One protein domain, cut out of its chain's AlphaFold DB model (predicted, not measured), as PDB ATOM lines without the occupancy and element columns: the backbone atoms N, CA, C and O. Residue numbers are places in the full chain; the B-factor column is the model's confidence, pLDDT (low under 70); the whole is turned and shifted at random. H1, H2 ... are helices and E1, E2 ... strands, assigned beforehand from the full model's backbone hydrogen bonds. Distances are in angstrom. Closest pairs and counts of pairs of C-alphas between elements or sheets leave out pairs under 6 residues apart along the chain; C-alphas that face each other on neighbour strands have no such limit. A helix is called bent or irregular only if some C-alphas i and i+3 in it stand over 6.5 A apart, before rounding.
ATOM      1  N   ASP A   2     219.745 173.372 134.860       68.62
ATOM      2  CA  ASP A   2     219.800 174.656 135.566       68.62
ATOM      3  C   ASP A   2     219.773 175.889 134.681       68.62
ATOM      4  O   ASP A   2     218.900 176.722 134.847       68.62
ATOM      5  N   GLU A   3     220.687 175.996 133.720       70.75
ATOM      6  CA  GLU A   3     220.874 177.249 132.980       70.75
ATOM      7  C   GLU A   3     219.610 177.698 132.229       70.75
ATOM      8  O   GLU A   3     219.204 178.855 132.322       70.75
ATOM      9  N   TRP A   4     218.916 176.769 131.559       77.62
ATOM     10  CA  TRP A   4     217.664 177.094 130.872       77.62
ATOM     11  C   TRP A   4     216.495 177.281 131.848       77.62
ATOM     12  O   TRP A   4     215.649 178.140 131.615       77.62
ATOM     13  N   LEU A   5     216.423 176.475 132.916       77.38
ATOM     14  CA  LEU A   5     215.293 176.487 133.845       77.38
ATOM     15  C   LEU A   5     215.304 177.749 134.706       77.38
ATOM     16  O   LEU A   5     214.280 178.417 134.807       77.38
ATOM     17  N   THR A   6     216.454 178.092 135.285       74.88
ATOM     18  CA  THR A   6     216.625 179.310 136.080       74.88
ATOM     19  C   THR A   6     216.383 180.542 135.215       74.88
ATOM     20  O   THR A   6     215.567 181.380 135.582       74.88
ATOM     21  N   GLY A   7     216.960 180.601 134.006       76.62
ATOM     22  CA  GLY A   7     216.711 181.712 133.081       76.62
ATOM     23  C   GLY A   7     215.241 181.847 132.657       76.62
ATOM     24  O   GLY A   7     214.731 182.964 132.521       76.62
ATOM     25  N   ALA A   8     214.529 180.729 132.483       77.44
ATOM     26  CA  ALA A   8     213.098 180.737 132.186       77.44
ATOM     27  C   ALA A   8     212.265 181.239 133.378       77.44
ATOM     28  O   ALA A   8     211.393 182.087 133.188       77.44
ATOM     29  N   LEU A   9     212.549 180.760 134.593       80.19
ATOM     30  CA  LEU A   9     211.873 181.199 135.818       80.19
ATOM     31  C   LEU A   9     212.099 182.687 136.096       80.19
ATOM     32  O   LEU A   9     211.138 183.400 136.388       80.19
ATOM     33  N   ASP A  10     213.326 183.172 135.910       80.94
ATOM     34  CA  ASP A  10     213.650 184.591 136.056       80.94
ATOM     35  C   ASP A  10     212.886 185.434 135.034       80.94
ATOM     36  O   ASP A  10     212.283 186.448 135.379       80.94
ATOM     37  N   SER A  11     212.832 184.990 133.776       80.75
ATOM     38  CA  SER A  11     212.097 185.697 132.720       80.75
ATOM     39  C   SER A  11     210.594 185.792 133.017       80.75
ATOM     40  O   SER A  11     209.989 186.842 132.783       80.75
ATOM     41  N   ILE A  12     209.994 184.727 133.561       82.19
ATOM     42  CA  ILE A  12     208.586 184.712 133.992       82.19
ATOM     43  C   ILE A  12     208.383 185.689 135.153       82.19
ATOM     44  O   ILE A  12     207.496 186.542 135.083       82.19
ATOM     45  N   GLY A  13     209.241 185.628 136.177       78.50
ATOM     46  CA  GLY A  13     209.181 186.527 137.331       78.50
ATOM     47  C   GLY A  13     209.298 187.999 136.934       78.50
ATOM     48  O   GLY A  13     208.503 188.827 137.378       78.50
ATOM     49  N   GLN A  14     210.215 188.328 136.019       82.06
ATOM     50  CA  GLN A  14     210.379 189.684 135.485       82.06
ATOM     51  C   GLN A  14     209.194 190.127 134.615       82.06
ATOM     52  O   GLN A  14     208.823 191.301 134.612       82.06
ATOM     53  N   GLY A  15     208.591 189.207 133.855       79.44
ATOM     54  CA  GLY A  15     207.378 189.468 133.080       79.44
ATOM     55  C   GLY A  15     206.188 189.822 133.969       79.44
ATOM     56  O   GLY A  15     205.496 190.803 133.697       79.44
ATOM     57  N   TRP A  16     206.000 189.073 135.055       79.19
ATOM     58  CA  TRP A  16     204.951 189.322 136.040       79.19
ATOM     59  C   TRP A  16     205.191 190.616 136.827       79.19
ATOM     60  O   TRP A  16     204.308 191.470 136.884       79.19
ATOM     61  N   ALA A  17     206.408 190.830 137.342       79.25
ATOM     62  CA  ALA A  17     206.765 192.041 138.089       79.25
ATOM     63  C   ALA A  17     206.598 193.328 137.261       79.25
ATOM     64  O   ALA A  17     206.265 194.381 137.798       79.25
ATOM     65  N   ALA A  18     206.795 193.241 135.943       86.56
ATOM     66  CA  ALA A  18     206.582 194.346 135.016       86.56
ATOM     67  C   ALA A  18     205.134 194.467 134.496       86.56
ATOM     68  O   ALA A  18     204.887 195.263 133.590       86.56
ATOM     69  N   GLY A  19     204.193 193.658 134.998       84.81
ATOM     70  CA  GLY A  19     202.786 193.656 134.577       84.81
ATOM     71  C   GLY A  19     202.544 193.165 133.143       84.81
ATOM     72  O   GLY A  19     201.469 193.389 132.593       84.81
ATOM     73  N   ARG A  20     203.536 192.522 132.514       87.50
ATOM     74  CA  ARG A  20     203.423 191.946 131.161       87.50
ATOM     75  C   ARG A  20     202.814 190.548 131.161       87.50
ATOM     76  O   ARG A  20     202.361 190.098 130.113       87.50
ATOM     77  N   LEU A  21     202.864 189.870 132.305       86.31
ATOM     78  CA  LEU A  21     202.197 188.599 132.540       86.31
ATOM     79  C   LEU A  21     201.174 188.774 133.658       86.31
ATOM     80  O   LEU A  21     201.509 189.294 134.722       86.31
ATOM     81  N   ASP A  22     199.948 188.325 133.420       88.69
ATOM     82  CA  ASP A  22     198.955 188.183 134.475       88.69
ATOM     83  C   ASP A  22     199.132 186.854 135.236       88.69
ATOM     84  O   ASP A  22     199.999 186.025 134.939       88.69
ATOM     85  N   VAL A  23     198.299 186.653 136.257       87.00
ATOM     86  CA  VAL A  23     198.326 185.441 137.087       87.00
ATOM     87  C   VAL A  23     197.957 184.190 136.279       87.00
ATOM     88  O   VAL A  23     198.532 183.126 136.493       87.00
ATOM     89  N   ALA A  24     197.033 184.297 135.319       88.44
ATOM     90  CA  ALA A  24     196.613 183.155 134.511       88.44
ATOM     91  C   ALA A  24     197.744 182.666 133.594       88.44
ATOM     92  O   ALA A  24     197.931 181.460 133.422       88.44
ATOM     93  N   GLN A  25     198.522 183.591 133.033       89.00
ATOM     94  CA  GLN A  25     199.680 183.292 132.201       89.00
ATOM     95  C   GLN A  25     200.815 182.665 133.015       89.00
ATOM     96  O   GLN A  25     201.404 181.683 132.560       89.00
ATOM     97  N   GLU A  26     201.087 183.167 134.223       86.88
ATOM     98  CA  GLU A  26     202.041 182.535 135.145       86.88
ATOM     99  C   GLU A  26     201.620 181.092 135.449       86.88
ATOM    100  O   GLU A  26     202.387 180.162 135.190       86.88
ATOM    101  N   HIS A  27     200.368 180.885 135.868       89.81
ATOM    102  CA  HIS A  27     199.845 179.555 136.175       89.81
ATOM    103  C   HIS A  27     199.921 178.608 134.972       89.81
ATOM    104  O   HIS A  27     200.310 177.445 135.115       89.81
ATOM    105  N   PHE A  28     199.584 179.088 133.771       90.50
ATOM    106  CA  PHE A  28     199.670 178.296 132.546       90.50
ATOM    107  C   PHE A  28     201.105 177.824 132.271       90.50
ATOM    108  O   PHE A  28     201.323 176.640 131.981       90.50
ATOM    109  N   ILE A  29     202.081 178.729 132.387       89.25
ATOM    110  CA  ILE A  29     203.492 178.427 132.136       89.25
ATOM    111  C   ILE A  29     204.028 177.476 133.209       89.25
ATOM    112  O   ILE A  29     204.572 176.422 132.865       89.25
ATOM    113  N   SER A  30     203.818 177.786 134.489       89.31
ATOM    114  CA  SER A  30     204.270 176.970 135.620       89.31
ATOM    115  C   SER A  30     203.697 175.554 135.565       89.31
ATOM    116  O   SER A  30     204.443 174.579 135.689       89.31
ATOM    117  N   ALA A  31     202.409 175.401 135.237       91.81
ATOM    118  CA  ALA A  31     201.802 174.088 135.033       91.81
ATOM    119  C   ALA A  31     202.432 173.323 133.852       91.81
ATOM    120  O   ALA A  31     202.607 172.103 133.915       91.81
ATOM    121  N   GLY A  32     202.787 174.015 132.765       92.31
ATOM    122  CA  GLY A  32     203.501 173.429 131.627       92.31
ATOM    123  C   GLY A  32     204.898 172.925 131.993       92.31
ATOM    124  O   GLY A  32     205.250 171.791 131.650       92.31
ATOM    125  N   VAL A  33     205.664 173.733 132.729       91.00
ATOM    126  CA  VAL A  33     206.996 173.370 133.234       91.00
ATOM    127  C   VAL A  33     206.902 172.171 134.175       91.00
ATOM    128  O   VAL A  33     207.628 171.195 133.978       91.00
ATOM    129  N   MET A  34     205.959 172.183 135.123       94.50
ATOM    130  CA  MET A  34     205.743 171.077 136.059       94.50
ATOM    131  C   MET A  34     205.421 169.762 135.346       94.50
ATOM    132  O   MET A  34     206.036 168.743 135.651       94.50
ATOM    133  N   ARG A  35     204.541 169.765 134.330       95.56
ATOM    134  CA  ARG A  35     204.262 168.556 133.528       95.56
ATOM    135  C   ARG A  35     205.514 168.013 132.840       95.56
ATOM    136  O   ARG A  35     205.725 166.802 132.796       95.56
ATOM    137  N   ARG A  36     206.352 168.898 132.293       94.88
ATOM    138  CA  ARG A  36     207.600 168.509 131.618       94.88
ATOM    139  C   ARG A  36     208.617 167.937 132.608       94.88
ATOM    140  O   ARG A  36     209.274 166.947 132.290       94.88
ATOM    141  N   LEU A  37     208.731 168.545 133.788       95.44
ATOM    142  CA  LEU A  37     209.606 168.081 134.861       95.44
ATOM    143  C   LEU A  37     209.143 166.744 135.434       95.44
ATOM    144  O   LEU A  37     209.974 165.859 135.581       95.44
ATOM    145  N   ALA A  38     207.844 166.554 135.669       96.88
ATOM    146  CA  ALA A  38     207.298 165.274 136.118       96.88
ATOM    147  C   ALA A  38     207.615 164.149 135.119       96.88
ATOM    148  O   ALA A  38     208.174 163.121 135.495       96.88
ATOM    149  N   ALA A  39     207.396 164.387 133.820       97.31
ATOM    150  CA  ALA A  39     207.771 163.425 132.784       97.31
ATOM    151  C   ALA A  39     209.288 163.144 132.760       97.31
ATOM    152  O   ALA A  39     209.711 162.008 132.556       97.31
ATOM    153  N   ALA A  40     210.123 164.165 132.983       96.69
ATOM    154  CA  ALA A  40     211.572 164.001 133.064       96.69
ATOM    155  C   ALA A  40     212.020 163.239 134.324       96.69
ATOM    156  O   ALA A  40     212.988 162.480 134.253       96.69
ATOM    157  N   PHE A  41     211.330 163.435 135.449       97.38
ATOM    158  CA  PHE A  41     211.545 162.726 136.709       97.38
ATOM    159  C   PHE A  41     211.230 161.236 136.569       97.38
ATOM    160  O   PHE A  41     212.014 160.397 137.019       97.38
ATOM    161  N   ASP A  42     210.126 160.902 135.900       96.94
ATOM    162  CA  ASP A  42     209.740 159.518 135.616       96.94
ATOM    163  C   ASP A  42     210.703 158.859 134.625       96.94
ATOM    164  O   ASP A  42     211.199 157.759 134.874       96.94
ATOM    165  N   ALA A  43     211.047 159.559 133.540       96.62
ATOM    166  CA  ALA A  43     211.984 159.072 132.528       96.62
ATOM    167  C   ALA A  43     213.415 158.872 133.060       96.62
ATOM    168  O   ALA A  43     214.150 158.045 132.523       96.62
ATOM    169  N   ALA A  44     213.823 159.593 134.111       95.69
ATOM    170  CA  ALA A  44     215.114 159.379 134.767       95.69
ATOM    171  C   ALA A  44     215.208 158.016 135.483       95.69
ATOM    172  O   ALA A  44     216.303 157.595 135.851       95.69
ATOM    173  N   GLY A  45     214.081 157.318 135.667       91.31
ATOM    174  CA  GLY A  45     214.020 156.052 136.385       91.31
ATOM    175  C   GLY A  45     214.273 156.218 137.883       91.31
ATOM    176  O   GLY A  45     214.429 157.319 138.401       91.31
ATOM    177  N   ASN A  46     214.289 155.107 138.615       90.44
ATOM    178  CA  ASN A  46     214.572 155.119 140.047       90.44
ATOM    179  C   ASN A  46     215.546 153.989 140.382       90.44
ATOM    180  O   ASN A  46     215.196 152.810 140.285       90.44
ATOM    181  N   SER A  47     216.778 154.348 140.740       90.62
ATOM    182  CA  SER A  47     217.838 153.378 141.005       90.62
ATOM    183  C   SER A  47     217.497 152.536 142.233       90.62
ATOM    184  O   SER A  47     217.408 153.053 143.342       90.62
ATOM    185  N   ARG A  48     217.315 151.220 142.072       88.00
ATOM    186  CA  ARG A  48     217.017 150.329 143.212       88.00
ATOM    187  C   ARG A  48     218.193 150.187 144.179       88.00
ATOM    188  O   ARG A  48     217.967 149.992 145.367       88.00
ATOM    189  N   ALA A  49     219.418 150.278 143.664       90.00
ATOM    190  CA  ALA A  49     220.648 150.192 144.449       90.00
ATOM    191  C   ALA A  49     221.153 151.566 144.930       90.00
ATOM    192  O   ALA A  49     222.113 151.630 145.693       90.00
ATOM    193  N   GLY A  50     220.529 152.659 144.476       93.00
ATOM    194  CA  GLY A  50     220.912 154.017 144.843       93.00
ATOM    195  C   GLY A  50     220.583 154.351 146.296       93.00
ATOM    196  O   GLY A  50     219.598 153.858 146.857       93.00
ATOM    197  N   ARG A  51     221.387 155.247 146.881       96.44
ATOM    198  CA  ARG A  51     221.097 155.867 148.183       96.44
ATOM    199  C   ARG A  51     219.763 156.595 148.115       96.44
ATOM    200  O   ARG A  51     219.475 157.276 147.130       96.44
ATOM    201  N   HIS A  52     218.943 156.417 149.141       97.75
ATOM    202  CA  HIS A  52     217.604 156.971 149.202       97.75
ATOM    203  C   HIS A  52     217.621 158.401 149.701       97.75
ATOM    204  O   HIS A  52     218.072 158.685 150.808       97.75
ATOM    205  N   VAL A  53     217.054 159.281 148.890       98.50
ATOM    206  CA  VAL A  53     216.745 160.655 149.247       98.50
ATOM    207  C   VAL A  53     215.233 160.846 149.205       98.50
ATOM    208  O   VAL A  53     214.575 160.518 148.212       98.50
ATOM    209  N   VAL A  54     214.675 161.382 150.284       98.69
ATOM    210  CA  VAL A  54     213.292 161.865 150.326       98.69
ATOM    211  C   VAL A  54     213.315 163.385 150.225       98.69
ATOM    212  O   VAL A  54     214.074 164.044 150.927       98.69
ATOM    213  N   ILE A  55     212.502 163.948 149.341       98.62
ATOM    214  CA  ILE A  55     212.476 165.385 149.068       98.62
ATOM    215  C   ILE A  55     211.043 165.881 148.930       98.62
ATOM    216  O   ILE A  55     210.198 165.204 148.355       98.62
ATOM    217  N   GLY A  56     210.769 167.072 149.439       98.50
ATOM    218  CA  GLY A  56     209.457 167.711 149.425       98.50
ATOM    219  C   GLY A  56     209.583 169.155 149.887       98.50
ATOM    220  O   GLY A  56     210.695 169.647 150.072       98.50
ATOM    221  N   LEU A  57     208.460 169.826 150.100       98.62
ATOM    222  CA  LEU A  57     208.432 171.206 150.587       98.62
ATOM    223  C   LEU A  57     207.900 171.302 152.016       98.62
ATOM    224  O   LEU A  57     207.179 170.424 152.496       98.62
ATOM    225  N   ALA A  58     208.282 172.383 152.689       96.81
ATOM    226  CA  ALA A  58     207.743 172.758 153.989       96.81
ATOM    227  C   ALA A  58     206.226 173.072 153.923       96.81
ATOM    228  O   ALA A  58     205.700 173.331 152.832       96.81
ATOM    229  N   PRO A  59     205.517 173.079 155.070       98.19
ATOM    230  CA  PRO A  59     204.129 173.537 155.141       98.19
ATOM    231  C   PRO A  59     203.934 174.916 154.487       98.19
ATOM    232  O   PRO A  59     204.753 175.816 154.658       98.19
ATOM    233  N   GLY A  60     202.856 175.084 153.725       97.50
ATOM    234  CA  GLY A  60     202.491 176.311 153.009       97.50
ATOM    235  C   GLY A  60     203.304 176.609 151.741       97.50
ATOM    236  O   GLY A  60     202.930 177.498 150.968       97.50
ATOM    237  N   ALA A  61     204.399 175.889 151.486       97.00
ATOM    238  CA  ALA A  61     205.250 176.129 150.326       97.00
ATOM    239  C   ALA A  61     204.753 175.364 149.085       97.00
ATOM    240  O   ALA A  61     204.690 174.134 149.060       97.00
ATOM    241  N   THR A  62     204.449 176.116 148.023       95.38
ATOM    242  CA  THR A  62     203.854 175.613 146.767       95.38
ATOM    243  C   THR A  62     204.733 175.818 145.529       95.38
ATOM    244  O   THR A  62     204.370 175.406 144.433       95.38
ATOM    245  N   HIS A  63     205.895 176.466 145.664       94.56
ATOM    246  CA  HIS A  63     206.776 176.750 144.524       94.56
ATOM    247  C   HIS A  63     207.665 175.532 144.224       94.56
ATOM    248  O   HIS A  63     208.814 175.438 144.649       94.56
ATOM    249  N   GLU A  64     207.102 174.567 143.501       95.56
ATOM    250  CA  GLU A  64     207.663 173.221 143.328       95.56
ATOM    251  C   GLU A  64     208.767 173.084 142.286       95.56
ATOM    252  O   GLU A  64     209.574 172.157 142.375       95.56
ATOM    253  N   ILE A  65     208.806 173.980 141.299       95.31
ATOM    254  CA  ILE A  65     209.578 173.785 140.066       95.31
ATOM    255  C   ILE A  65     211.055 173.483 140.356       95.31
ATOM    256  O   ILE A  65     211.594 172.497 139.849       95.31
ATOM    257  N   ALA A  66     211.706 174.290 141.197       94.50
ATOM    258  CA  ALA A  66     213.112 174.093 141.546       94.50
ATOM    259  C   ALA A  66     213.341 172.787 142.328       94.50
ATOM    260  O   ALA A  66     214.282 172.049 142.040       94.50
ATOM    261  N   THR A  67     212.452 172.458 143.267       96.88
ATOM    262  CA  THR A  67     212.531 171.242 144.090       96.88
ATOM    263  C   THR A  67     212.370 169.975 143.245       96.88
ATOM    264  O   THR A  67     213.145 169.030 143.397       96.88
ATOM    265  N   LEU A  68     211.412 169.948 142.311       97.56
ATOM    266  CA  LEU A  68     211.219 168.812 141.404       97.56
ATOM    267  C   LEU A  68     212.355 168.699 140.376       97.56
ATOM    268  O   LEU A  68     212.788 167.590 140.045       97.56
ATOM    269  N   ALA A  69     212.885 169.824 139.890       97.25
ATOM    270  CA  ALA A  69     214.071 169.824 139.039       97.25
ATOM    271  C   ALA A  69     215.281 169.229 139.772       97.25
ATOM    272  O   ALA A  69     215.926 168.320 139.248       97.25
ATOM    273  N   PHE A  70     215.521 169.648 141.015       97.62
ATOM    274  CA  PHE A  70     216.565 169.082 141.863       97.62
ATOM    275  C   PHE A  70     216.370 167.574 142.086       97.62
ATOM    276  O   PHE A  70     217.281 166.785 141.840       97.62
ATOM    277  N   ALA A  71     215.155 167.137 142.433       98.06
ATOM    278  CA  ALA A  71     214.819 165.719 142.579       98.06
ATOM    279  C   ALA A  71     215.107 164.911 141.296       98.06
ATOM    280  O   ALA A  71     215.647 163.803 141.346       98.06
ATOM    281  N   THR A  72     214.792 165.482 140.130       97.88
ATOM    282  CA  THR A  72     215.075 164.885 138.813       97.88
ATOM    283  C   THR A  72     216.575 164.750 138.567       97.88
ATOM    284  O   THR A  72     217.042 163.748 138.021       97.88
ATOM    285  N   MET A  73     217.349 165.747 138.978       97.00
ATOM    286  CA  MET A  73     218.800 165.771 138.828       97.00
ATOM    287  C   MET A  73     219.503 164.750 139.719       97.00
ATOM    288  O   MET A  73     220.460 164.126 139.262       97.00
ATOM    289  N   LEU A  74     219.000 164.529 140.934       97.56
ATOM    290  CA  LEU A  74     219.465 163.459 141.815       97.56
ATOM    291  C   LEU A  74     219.178 162.071 141.221       97.56
ATOM    292  O   LEU A  74     220.057 161.213 141.217       97.56
ATOM    293  N   ARG A  75     217.989 161.846 140.637       96.88
ATOM    294  CA  ARG A  75     217.687 160.571 139.952       96.88
ATOM    295  C   ARG A  75     218.643 160.280 138.803       96.88
ATOM    296  O   ARG A  75     219.112 159.156 138.660       96.88
ATOM    297  N   ARG A  76     218.965 161.299 138.002       96.00
ATOM    298  CA  ARG A  76     219.918 161.174 136.884       96.00
ATOM    299  C   ARG A  76     221.344 160.852 137.334       96.00
ATOM    300  O   ARG A  76     222.091 160.284 136.548       96.00
ATOM    301  N   ARG A  77     221.682 161.166 138.585       95.06
ATOM    302  CA  ARG A  77     222.924 160.777 139.274       95.06
ATOM    303  C   ARG A  77     222.848 159.387 139.919       95.06
ATOM    304  O   ARG A  77     223.695 158.992 140.699       95.06
ATOM    305  N   GLY A  78     221.801 158.613 139.634       95.38
ATOM    306  CA  GLY A  78     221.668 157.250 140.147       95.38
ATOM    307  C   GLY A  78     221.225 157.159 141.610       95.38
ATOM    308  O   GLY A  78     221.197 156.053 142.158       95.38
ATOM    309  N   LEU A  79     220.819 158.270 142.236       97.06
ATOM    310  CA  LEU A  79     220.182 158.246 143.552       97.06
ATOM    311  C   LEU A  79     218.746 157.720 143.451       97.06
ATOM    312  O   LEU A  79     218.037 157.924 142.460       97.06
ATOM    313  N   ARG A  80     218.298 157.046 144.512       97.94
ATOM    314  CA  ARG A  80     216.906 156.628 144.668       97.94
ATOM    315  C   ARG A  80     216.138 157.799 145.260       97.94
ATOM    316  O   ARG A  80     216.416 158.182 146.387       97.94
ATOM    317  N   VAL A  81     215.175 158.367 144.542       98.31
ATOM    318  CA  VAL A  81     214.492 159.593 145.001       98.31
ATOM    319  C   VAL A  81     212.996 159.368 145.155       98.31
ATOM    320  O   VAL A  81     212.328 158.927 144.210       98.31
ATOM    321  N   THR A  82     212.483 159.712 146.337       98.19
ATOM    322  CA  THR A  82     211.052 159.870 146.617       98.19
ATOM    323  C   THR A  82     210.739 161.357 146.706       98.19
ATOM    324  O   THR A  82     211.179 162.022 147.640       98.19
ATOM    325  N   TYR A  83     209.976 161.867 145.742       98.31
ATOM    326  CA  TYR A  83     209.444 163.223 145.781       98.31
ATOM    327  C   TYR A  83     208.050 163.207 146.418       98.31
ATOM    328  O   TYR A  83     207.175 162.486 145.949       98.31
ATOM    329  N   LEU A  84     207.875 163.956 147.506       98.19
ATOM    330  CA  LEU A  84     206.649 164.005 148.302       98.19
ATOM    331  C   LEU A  84     205.680 165.110 147.858       98.19
ATOM    332  O   LEU A  84     204.499 165.024 148.178       98.19
ATOM    333  N   GLY A  85     206.161 166.115 147.120       97.44
ATOM    334  CA  GLY A  85     205.338 167.233 146.655       97.44
ATOM    335  C   GLY A  85     205.363 168.476 147.562       97.44
ATOM    336  O   GLY A  85     206.298 168.639 148.361       97.44
ATOM    337  N   PRO A  86     204.378 169.377 147.383       98.06
ATOM    338  CA  PRO A  86     204.258 170.650 148.079       98.06
ATOM    339  C   PRO A  86     203.537 170.530 149.423       98.06
ATOM    340  O   PRO A  86     202.891 169.519 149.689       98.06
ATOM    341  N   ASP A  87     203.602 171.600 150.224       98.00
ATOM    342  CA  ASP A  87     202.696 171.854 151.357       98.00
ATOM    343  C   ASP A  87     202.517 170.661 152.318       98.00
ATOM    344  O   ASP A  87     201.412 170.201 152.614       98.00
ATOM    345  N   LEU A  88     203.636 170.099 152.782       97.50
ATOM    346  CA  LEU A  88     203.605 168.909 153.625       97.50
ATOM    347  C   LEU A  88     203.600 169.302 155.103       97.50
ATOM    348  O   LEU A  88     204.560 169.928 155.555       97.50
ATOM    349  N   PRO A  89     202.605 168.872 155.900       98.12
ATOM    350  CA  PRO A  89     202.628 169.104 157.337       98.12
ATOM    351  C   PRO A  89     203.806 168.362 157.985       98.12
ATOM    352  O   PRO A  89     204.175 167.262 157.561       98.12
ATOM    353  N   VAL A  90     204.352 168.924 159.067       98.62
ATOM    354  CA  VAL A  90     205.516 168.384 159.801       98.62
ATOM    355  C   VAL A  90     205.334 166.909 160.182       98.62
ATOM    356  O   VAL A  90     206.243 166.093 160.039       98.62
ATOM    357  N   THR A  91     204.126 166.518 160.590       98.44
ATOM    358  CA  THR A  91     203.806 165.129 160.953       98.44
ATOM    359  C   THR A  91     203.956 164.152 159.784       98.44
ATOM    360  O   THR A  91     204.363 163.007 159.987       98.44
ATOM    361  N   SER A  92     203.682 164.588 158.551       98.56
ATOM    362  CA  SER A  92     203.874 163.758 157.355       98.56
ATOM    363  C   SER A  92     205.350 163.584 157.013       98.56
ATOM    364  O   SER A  92     205.741 162.493 156.601       98.56
ATOM    365  N   TRP A  93     206.179 164.602 157.258       98.56
ATOM    366  CA  TRP A  93     207.635 164.494 157.148       98.56
ATOM    367  C   TRP A  93     208.207 163.470 158.128       98.56
ATOM    368  O   TRP A  93     208.925 162.560 157.712       98.56
ATOM    369  N   VAL A  94     207.836 163.567 159.407       98.56
ATOM    370  CA  VAL A  94     208.269 162.622 160.449       98.56
ATOM    371  C   VAL A  94     207.841 161.191 160.110       98.56
ATOM    372  O   VAL A  94     208.643 160.258 160.192       98.56
ATOM    373  N   ARG A  95     206.595 161.009 159.660       98.44
ATOM    374  CA  ARG A  95     206.095 159.700 159.230       98.44
ATOM    375  C   ARG A  95     206.881 159.148 158.039       98.44
ATOM    376  O   ARG A  95     207.319 158.000 158.087       98.44
ATOM    377  N   ALA A  96     207.119 159.967 157.014       98.31
ATOM    378  CA  ALA A  96     207.908 159.571 155.852       98.31
ATOM    379  C   ALA A  96     209.336 159.166 156.246       98.31
ATOM    380  O   ALA A  96     209.845 158.171 155.736       98.31
ATOM    381  N   ALA A  97     209.964 159.875 157.189       98.25
ATOM    382  CA  ALA A  97     211.286 159.528 157.706       98.25
ATOM    383  C   ALA A  97     211.311 158.126 158.340       98.25
ATOM    384  O   ALA A  97     212.198 157.325 158.040       98.25
ATOM    385  N   GLY A  98     210.319 157.814 159.179       97.38
ATOM    386  CA  GLY A  98     210.222 156.529 159.876       97.38
ATOM    387  C   GLY A  98     209.891 155.344 158.962       97.38
ATOM    388  O   GLY A  98     210.458 154.259 159.137       97.38
ATOM    389  N   GLU A  99     209.002 155.549 157.986       97.44
ATOM    390  CA  GLU A  99     208.580 154.523 157.021       97.44
ATOM    391  C   GLU A  99     209.667 154.246 155.972       97.44
ATOM    392  O   GLU A  99     209.998 153.090 155.706       97.44
ATOM    393  N   ALA A 100     210.247 155.299 155.388       96.50
ATOM    394  CA  ALA A 100     211.219 155.172 154.308       96.50
ATOM    395  C   ALA A 100     212.645 154.890 154.797       96.50
ATOM    396  O   ALA A 100     213.415 154.263 154.066       96.50
ATOM    397  N   ARG A 101     212.999 155.367 156.001       96.62
ATOM    398  CA  ARG A 101     214.356 155.327 156.583       96.62
ATOM    399  C   ARG A 101     215.444 155.720 155.571       96.62
ATOM    400  O   ARG A 101     216.355 154.924 155.325       96.62
ATOM    401  N   PRO A 102     215.327 156.898 154.933       97.38
ATOM    402  CA  PRO A 102     216.229 157.271 153.859       97.38
ATOM    403  C   PRO A 102     217.617 157.629 154.393       97.38
ATOM    404  O   PRO A 102     217.774 158.009 155.553       97.38
ATOM    405  N   GLU A 103     218.633 157.582 153.535       97.62
ATOM    406  CA  GLU A 103     219.952 158.115 153.871       97.62
ATOM    407  C   GLU A 103     219.959 159.646 153.984       97.62
ATOM    408  O   GLU A 103     220.778 160.195 154.728       97.62
ATOM    409  N   ALA A 104     219.052 160.331 153.280       98.38
ATOM    410  CA  ALA A 104     218.863 161.768 153.424       98.38
ATOM    411  C   ALA A 104     217.422 162.238 153.221       98.38
ATOM    412  O   ALA A 104     216.643 161.655 152.464       98.38
ATOM    413  N   MET A 105     217.108 163.363 153.854       98.69
ATOM    414  CA  MET A 105     215.903 164.146 153.619       98.69
ATOM    415  C   MET A 105     216.279 165.569 153.230       98.69
ATOM    416  O   MET A 105     217.164 166.164 153.840       98.69
ATOM    417  N   VAL A 106     215.611 166.102 152.208       98.75
ATOM    418  CA  VAL A 106     215.836 167.455 151.691       98.75
ATOM    419  C   VAL A 106     214.532 168.240 151.758       98.75
ATOM    420  O   VAL A 106     213.588 167.930 151.031       98.75
ATOM    421  N   VAL A 107     214.491 169.260 152.609       98.69
ATOM    422  CA  VAL A 107     213.345 170.165 152.757       98.69
ATOM    423  C   VAL A 107     213.533 171.362 151.827       98.69
ATOM    424  O   VAL A 107     214.458 172.158 151.985       98.69
ATOM    425  N   GLY A 108     212.667 171.491 150.829       98.00
ATOM    426  CA  GLY A 108     212.615 172.664 149.965       98.00
ATOM    427  C   GLY A 108     211.965 173.854 150.675       98.00
ATOM    428  O   GLY A 108     210.886 173.720 151.253       98.00
ATOM    429  N   ALA A 109     212.607 175.015 150.568       97.38
ATOM    430  CA  ALA A 109     212.153 176.316 151.053       97.38
ATOM    431  C   ALA A 109     212.435 177.386 149.970       97.38
ATOM    432  O   ALA A 109     213.415 178.135 150.042       97.38
ATOM    433  N   PRO A 110     211.634 177.406 148.889       94.50
ATOM    434  CA  PRO A 110     211.902 178.181 147.677       94.50
ATOM    435  C   PRO A 110     211.783 179.700 147.867       94.50
ATOM    436  O   PRO A 110     212.235 180.452 147.005       94.50
ATOM    437  N   ARG A 111     211.204 180.176 148.974       95.00
ATOM    438  CA  ARG A 111     211.105 181.600 149.315       95.00
ATOM    439  C   ARG A 111     211.587 181.836 150.741       95.00
ATOM    440  O   ARG A 111     211.455 180.973 151.599       95.00
ATOM    441  N   VAL A 112     212.046 183.057 151.019       96.06
ATOM    442  CA  VAL A 112     212.420 183.489 152.381       96.06
ATOM    443  C   VAL A 112     211.247 183.338 153.360       96.06
ATOM    444  O   VAL A 112     211.449 182.967 154.508       96.06
ATOM    445  N   ALA A 113     210.012 183.550 152.893       97.00
ATOM    446  CA  ALA A 113     208.804 183.375 153.702       97.00
ATOM    447  C   ALA A 113     208.550 181.921 154.146       97.00
ATOM    448  O   ALA A 113     207.753 181.703 155.051       97.00
ATOM    449  N   ASP A 114     209.214 180.937 153.530       97.88
ATOM    450  CA  ASP A 114     209.066 179.522 153.879       97.88
ATOM    451  C   ASP A 114     210.042 179.098 155.011       97.88
ATOM    452  O   ASP A 114     210.032 177.938 155.427       97.88
ATOM    453  N   ALA A 115     210.890 180.011 155.515       98.06
ATOM    454  CA  ALA A 115     212.005 179.694 156.415       98.06
ATOM    455  C   ALA A 115     211.582 179.105 157.769       98.06
ATOM    456  O   ALA A 115     212.121 178.074 158.177       98.06
ATOM    457  N   ASP A 116     210.600 179.711 158.442       98.31
ATOM    458  CA  ASP A 116     210.139 179.244 159.757       98.31
ATOM    459  C   ASP A 116     209.545 177.831 159.662       98.31
ATOM    460  O   ASP A 116     209.900 176.939 160.434       98.31
ATOM    461  N   ALA A 117     208.706 177.596 158.647       98.25
ATOM    462  CA  ALA A 117     208.096 176.293 158.396       98.25
ATOM    463  C   ALA A 117     209.148 175.230 158.031       98.25
ATOM    464  O   ALA A 117     209.068 174.087 158.481       98.25
ATOM    465  N   ALA A 118     210.162 175.593 157.239       98.38
ATOM    466  CA  ALA A 118     211.261 174.690 156.911       98.38
ATOM    467  C   ALA A 118     212.096 174.337 158.150       98.38
ATOM    468  O   ALA A 118     212.428 173.167 158.349       98.38
ATOM    469  N   GLN A 119     212.388 175.320 159.007       98.56
ATOM    470  CA  GLN A 119     213.108 175.104 160.259       98.56
ATOM    471  C   GLN A 119     212.342 174.176 161.209       98.56
ATOM    472  O   GLN A 119     212.958 173.297 161.815       98.56
ATOM    473  N   GLU A 120     211.018 174.317 161.304       98.62
ATOM    474  CA  GLU A 120     210.174 173.423 162.102       98.62
ATOM    475  C   GLU A 120     210.266 171.969 161.609       98.62
ATOM    476  O   GLU A 120     210.505 171.053 162.402       98.62
ATOM    477  N   VAL A 121     210.173 171.751 160.291       98.69
ATOM    478  CA  VAL A 121     210.345 170.418 159.689       98.69
ATOM    479  C   VAL A 121     211.737 169.861 159.980       98.69
ATOM    480  O   VAL A 121     211.863 168.714 160.411       98.69
ATOM    481  N   VAL A 122     212.790 170.651 159.761       98.69
ATOM    482  CA  VAL A 122     214.176 170.224 159.993       98.69
ATOM    483  C   VAL A 122     214.388 169.826 161.451       98.69
ATOM    484  O   VAL A 122     214.981 168.778 161.709       98.69
ATOM    485  N   HIS A 123     213.883 170.611 162.404       98.50
ATOM    486  CA  HIS A 123     213.991 170.299 163.826       98.50
ATOM    487  C   HIS A 123     213.290 168.979 164.171       98.50
ATOM    488  O   HIS A 123     213.924 168.080 164.725       98.50
ATOM    489  N   ALA A 124     212.038 168.811 163.740       98.56
ATOM    490  CA  ALA A 124     211.276 167.589 163.983       98.56
ATOM    491  C   ALA A 124     211.938 166.342 163.366       98.56
ATOM    492  O   ALA A 124     211.922 165.264 163.963       98.56
ATOM    493  N   LEU A 125     212.551 166.471 162.185       98.56
ATOM    494  CA  LEU A 125     213.282 165.376 161.543       98.56
ATOM    495  C   LEU A 125     214.558 164.996 162.303       98.56
ATOM    496  O   LEU A 125     214.853 163.809 162.427       98.56
ATOM    497  N   LEU A 126     215.303 165.977 162.818       97.75
ATOM    498  CA  LEU A 126     216.507 165.718 163.610       97.75
ATOM    499  C   LEU A 126     216.184 164.997 164.923       97.75
ATOM    500  O   LEU A 126     216.954 164.133 165.341       97.75
ATOM    501  N   GLU A 127     215.049 165.316 165.548       97.75
ATOM    502  CA  GLU A 127     214.580 164.623 166.749       97.75
ATOM    503  C   GLU A 127     214.067 163.209 166.442       97.75
ATOM    504  O   GLU A 127     214.458 162.244 167.099       97.75
ATOM    505  N   ALA A 128     213.206 163.064 165.431       97.25
ATOM    506  CA  ALA A 128     212.535 161.799 165.143       97.25
ATOM    507  C   ALA A 128     213.403 160.787 164.374       97.25
ATOM    508  O   ALA A 128     213.151 159.581 164.437       97.25
ATOM    509  N   ALA A 129     214.408 161.254 163.630       95.88
ATOM    510  CA  ALA A 129     215.257 160.429 162.774       95.88
ATOM    511  C   ALA A 129     216.746 160.830 162.889       95.88
ATOM    512  O   ALA A 129     217.355 161.246 161.903       95.88
ATOM    513  N   PRO A 130     217.385 160.638 164.060       93.75
ATOM    514  CA  PRO A 130     218.733 161.152 164.353       93.75
ATOM    515  C   PRO A 130     219.856 160.550 163.490       93.75
ATOM    516  O   PRO A 130     220.976 161.057 163.472       93.75
ATOM    517  N   HIS A 131     219.586 159.452 162.780       91.62
ATOM    518  CA  HIS A 131     220.540 158.810 161.870       91.62
ATOM    519  C   HIS A 131     220.346 159.206 160.401       91.62
ATOM    520  O   HIS A 131     221.171 158.845 159.560       91.62
ATOM    521  N   THR A 132     219.274 159.932 160.091       96.19
ATOM    522  CA  THR A 132     218.980 160.434 158.752       96.19
ATOM    523  C   THR A 132     219.647 161.792 158.574       96.19
ATOM    524  O   THR A 132     219.518 162.676 159.420       96.19
ATOM    525  N   ARG A 133     220.364 161.990 157.465       97.62
ATOM    526  CA  ARG A 133     220.931 163.306 157.149       97.62
ATOM    527  C   ARG A 133     219.805 164.237 156.713       97.62
ATOM    528  O   ARG A 133     219.027 163.880 155.835       97.62
ATOM    529  N   VAL A 134     219.724 165.420 157.306       98.38
ATOM    530  CA  VAL A 134     218.686 166.405 156.984       98.38
ATOM    531  C   VAL A 134     219.344 167.630 156.370       98.38
ATOM    532  O   VAL A 134     220.273 168.188 156.957       98.38
ATOM    533  N   TYR A 135     218.846 168.033 155.205       98.44
ATOM    534  CA  TYR A 135     219.281 169.218 154.476       98.44
ATOM    535  C   TYR A 135     218.089 170.099 154.111       98.44
ATOM    536  O   TYR A 135     216.962 169.617 153.987       98.44
ATOM    537  N   ALA A 136     218.350 171.381 153.887       97.81
ATOM    538  CA  ALA A 136     217.385 172.349 153.395       97.81
ATOM    539  C   ALA A 136     217.932 173.076 152.160       97.81
ATOM    540  O   ALA A 136     219.134 173.319 152.051       97.81
ATOM    541  N   GLY A 137     217.058 173.411 151.214       95.56
ATOM    542  CA  GLY A 137     217.442 174.077 149.968       95.56
ATOM    543  C   GLY A 137     216.516 175.233 149.603       95.56
ATOM    544  O   GLY A 137     215.320 175.181 149.871       95.56
ATOM    545  N   GLY A 138     217.073 176.245 148.938       93.81
ATOM    546  CA  GLY A 138     216.360 177.446 148.499       93.81
ATOM    547  C   GLY A 138     216.599 178.670 149.399       93.81
ATOM    548  O   GLY A 138     217.272 178.562 150.422       93.81
ATOM    549  N   PRO A 139     216.077 179.849 149.019       94.12
ATOM    550  CA  PRO A 139     216.256 181.101 149.762       94.12
ATOM    551  C   PRO A 139     215.791 181.082 151.225       94.12
ATOM    552  O   PRO A 139     216.275 181.886 152.014       94.12
ATOM    553  N   GLY A 140     214.847 180.208 151.585       96.06
ATOM    554  CA  GLY A 140     214.390 180.002 152.963       96.06
ATOM    555  C   GLY A 140     215.052 178.811 153.662       96.06
ATOM    556  O   GLY A 140     214.488 178.290 154.619       96.06
ATOM    557  N   ALA A 141     216.181 178.303 153.158       96.56
ATOM    558  CA  ALA A 141     216.837 177.137 153.742       96.56
ATOM    559  C   ALA A 141     217.217 177.371 155.213       96.56
ATOM    560  O   ALA A 141     217.681 178.443 155.597       96.56
ATOM    561  N   THR A 142     217.039 176.335 156.032       96.44
ATOM    562  CA  THR A 142     217.363 176.375 157.459       96.44
ATOM    563  C   THR A 142     218.872 176.540 157.681       96.44
ATOM    564  O   THR A 142     219.639 175.703 157.190       96.44
ATOM    565  N   PRO A 143     219.304 177.545 158.470       95.31
ATOM    566  CA  PRO A 143     220.714 177.774 158.756       95.31
ATOM    567  C   PRO A 143     221.433 176.570 159.374       95.31
ATOM    568  O   PRO A 143     220.918 175.910 160.280       95.31
ATOM    569  N   GLY A 144     222.647 176.291 158.902       96.00
ATOM    570  CA  GLY A 144     223.475 175.157 159.330       96.00
ATOM    571  C   GLY A 144     223.066 173.802 158.737       96.00
ATOM    572  O   GLY A 144     223.649 172.775 159.098       96.00
ATOM    573  N   ARG A 145     222.062 173.773 157.853       96.81
ATOM    574  CA  ARG A 145     221.567 172.573 157.154       96.81
ATOM    575  C   ARG A 145     221.460 172.780 155.646       96.81
ATOM    576  O   ARG A 145     220.867 171.953 154.959       96.81
ATOM    577  N   GLU A 146     222.016 173.858 155.120       95.50
ATOM    578  CA  GLU A 146     221.914 174.220 153.717       95.50
ATOM    579  C   GLU A 146     222.609 173.188 152.820       95.50
ATOM    580  O   GLU A 146     223.686 172.667 153.128       95.50
ATOM    581  N   LEU A 147     222.003 172.915 151.665       95.44
ATOM    582  CA  LEU A 147     222.721 172.296 150.557       95.44
ATOM    583  C   LEU A 147     223.877 173.215 150.133       95.44
ATOM    584  O   LEU A 147     223.709 174.425 150.005       95.44
ATOM    585  N   THR A 148     225.050 172.637 149.882       94.62
ATOM    586  CA  THR A 148     226.197 173.393 149.354       94.62
ATOM    587  C   THR A 148     226.099 173.508 147.834       94.62
ATOM    588  O   THR A 148     225.531 172.636 147.191       94.62
ATOM    589  N   GLY A 149     226.658 174.563 147.240       90.88
ATOM    590  CA  GLY A 149     226.655 174.792 145.791       90.88
ATOM    591  C   GLY A 149     225.847 176.028 145.398       90.88
ATOM    592  O   GLY A 149     224.910 176.422 146.080       90.88
ATOM    593  N   THR A 150     226.243 176.674 144.301       88.00
ATOM    594  CA  THR A 150     225.613 177.915 143.809       88.00
ATOM    595  C   THR A 150     224.523 177.669 142.765       88.00
ATOM    596  O   THR A 150     223.829 178.598 142.364       88.00
ATOM    597  N   THR A 151     224.371 176.424 142.315       92.12
ATOM    598  CA  THR A 151     223.385 175.984 141.321       92.12
ATOM    599  C   THR A 151     222.753 174.670 141.783       92.12
ATOM    600  O   THR A 151     223.348 173.952 142.589       92.12
ATOM    601  N   LEU A 152     221.574 174.314 141.263       92.81
ATOM    602  CA  LEU A 152     220.930 173.031 141.584       92.81
ATOM    603  C   LEU A 152     221.824 171.841 141.195       92.81
ATOM    604  O   LEU A 152     221.807 170.813 141.865       92.81
ATOM    605  N   ALA A 153     222.625 171.976 140.138       93.94
ATOM    606  CA  ALA A 153     223.577 170.991 139.648       93.94
ATOM    607  C   ALA A 153     224.730 170.824 140.613       93.94
ATOM    608  O   ALA A 153     224.966 169.701 141.044       93.94
ATOM    609  N   ALA A 154     225.358 171.928 141.015       95.31
ATOM    610  CA  ALA A 154     226.428 171.894 141.999       95.31
ATOM    611  C   ALA A 154     225.934 171.310 143.331       95.31
ATOM    612  O   ALA A 154     226.625 170.500 143.942       95.31
ATOM    613  N   SER A 155     224.714 171.654 143.754       96.75
ATOM    614  CA  SER A 155     224.109 171.068 144.951       96.75
ATOM    615  C   SER A 155     223.761 169.593 144.809       96.75
ATOM    616  O   SER A 155     223.820 168.857 145.793       96.75
ATOM    617  N   ALA A 156     223.407 169.144 143.607       96.94
ATOM    618  CA  ALA A 156     223.099 167.745 143.356       96.94
ATOM    619  C   ALA A 156     224.377 166.898 143.327       96.94
ATOM    620  O   ALA A 156     224.378 165.820 143.916       96.94
ATOM    621  N   ASP A 157     225.447 167.408 142.707       96.50
ATOM    622  CA  ASP A 157     226.784 166.797 142.721       96.50
ATOM    623  C   ASP A 157     227.298 166.688 144.160       96.50
ATOM    624  O   ASP A 157     227.655 165.610 144.630       96.50
ATOM    625  N   TRP A 158     227.224 167.787 144.915       96.81
ATOM    626  CA  TRP A 158     227.643 167.799 146.312       96.81
ATOM    627  C   TRP A 158     226.868 166.795 147.173       96.81
ATOM    628  O   TRP A 158     227.462 166.110 148.006       96.81
ATOM    629  N   LEU A 159     225.545 166.697 146.997       96.94
ATOM    630  CA  LEU A 159     224.740 165.760 147.778       96.94
ATOM    631  C   LEU A 159     225.079 164.307 147.420       96.94
ATOM    632  O   LEU A 159     225.173 163.474 148.315       96.94
ATOM    633  N   GLU A 160     225.288 163.992 146.142       95.94
ATOM    634  CA  GLU A 160     225.742 162.665 145.712       95.94
ATOM    635  C   GLU A 160     227.071 162.274 146.387       95.94
ATOM    636  O   GLU A 160     227.175 161.195 146.987       95.94
ATOM    637  N   ASP A 161     228.048 163.181 146.384       94.94
ATOM    638  CA  ASP A 161     229.348 162.975 147.025       94.94
ATOM    639  C   ASP A 161     229.213 162.805 148.546       94.94
ATOM    640  O   ASP A 161     229.754 161.863 149.138       94.94
ATOM    641  N   ALA A 162     228.424 163.665 149.197       93.88
ATOM    642  CA  ALA A 162     228.178 163.606 150.637       93.88
ATOM    643  C   ALA A 162     227.528 162.277 151.067       93.88
ATOM    644  O   ALA A 162     227.783 161.776 152.169       93.88
ATOM    645  N   LEU A 163     226.701 161.680 150.204       93.88
ATOM    646  CA  LEU A 163     226.064 160.388 150.460       93.88
ATOM    647  C   LEU A 163     226.951 159.184 150.134       93.88
ATOM    648  O   LEU A 163     226.678 158.088 150.637       93.88
ATOM    649  N   SER A 164     228.024 159.380 149.368       89.00
ATOM    650  CA  SER A 164     229.022 158.347 149.076       89.00
ATOM    651  C   SER A 164     229.939 158.063 150.272       89.00
ATOM    652  O   SER A 164     230.419 156.940 150.438       89.00
ATOM    653  N   VAL A 165     230.120 159.039 151.168       81.38
ATOM    654  CA  VAL A 165     230.844 158.854 152.434       81.38
ATOM    655  C   VAL A 165     229.944 158.135 153.455       81.38
ATOM    656  O   VAL A 165     228.814 158.579 153.695       81.38
TER     657      VAL A 165
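What this domain is: This is residues 2 to 165 of the 182 residues of the protein "B12-binding domain-containing protein" of Actinobacteria bacterium HGW-Actinobacteria-5 (UniProt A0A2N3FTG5). A twisted four-stranded sheet makes the core, with H3 and H6 packed over one face and H4 and H5 over the other. H1 and H2 form a long helical hairpin reaching out from this body; the far part of H2 packs on H3, and the hairpin's turn, at Arg 20, makes one end of the longest axis. The printed part has 164 residues with six named helices and four named strands, in the order H1 H2 E1 H3 E2 H4 E3 H5 E4 H6. The sheet runs E2 E1 E3 E4, parallel throughout, and the class is mixed, helices and strands. The whole is compact, with a radius of gyration of the C-alphas of 15.5 A and spans of 48 by 32 by 25 A.

Where its parts are: H1, residues 2 to 17, begins at C-alpha 2 at (219.800, 174.656, 135.566) and is 21.9 A long. H2, residues 23 to 43, is 30.0 A long. E1, residues 52 to 57, is 17.0 A long and begins at C-alpha 52 at (217.604, 156.971, 149.202). H3 is residues 65 to 76, E2 80 to 83, H4 90 to 100 and E3 104 to 108. H5, residues 112 to 128, is 25.2 A long and irregular: C-alphas 113 and 116 are 7.5 A apart. E4 is residues 133 to 137. H6, residues 152 to 164, is 18.4 A long and ends at C-alpha 164 at (229.022, 158.347, 149.076).

How they stand to each other: H1 and H2 are a helical hairpin that only just touches, with 3 pairs of C-alphas within 8 A, the closest those of Ile 12 and Glu 26 at 7.0 A. H2 touches H3 at a shallow tilt of 11 degrees, the same way, closest at the C-alphas of Phe 41 and Thr 72, 4.6 A. H1, H2 and H3 form a bundle, helices side by side. In the twisted sheet, N 53 and O 80 are 2.8 A apart between E1 and E2, N 106 and O 54 2.9 A between E3 and E1, and N 105 and O 133 2.8 A between E3 and E4. Three layers result from helices on both faces: H3 lies over E1 at a height over the sheet of 8.8 A, and H6, on the same face, over E3 at 10.0 A. On the opposite face H4 lies over E1 and E3, and touches H5 at a steep tilt of 46 degrees, closest at the C-alphas of Val 90 and Val 121, 5.2 A. E1, H3, E2 and E3, H5, E4 are strand-helix-strand units, parallel neighbours with a helix between, and E2, H4, E3 is a split one with E1 between its strands; the three crossovers are right-handed. Every O i to N i+4 pair is within hydrogen-bond range in H1, H2, H3, H4 and H6, and 11 of 13 in H5.

The domain as a whole: The C-alphas farthest apart, those of Arg 20 and His 131, are 48.3 A apart. The printed part has no cut. The link from E4 to H6, residues 138 to 151, is long. Mean pLDDT of the printed part is 93.8, and residue 2 alone is under 70.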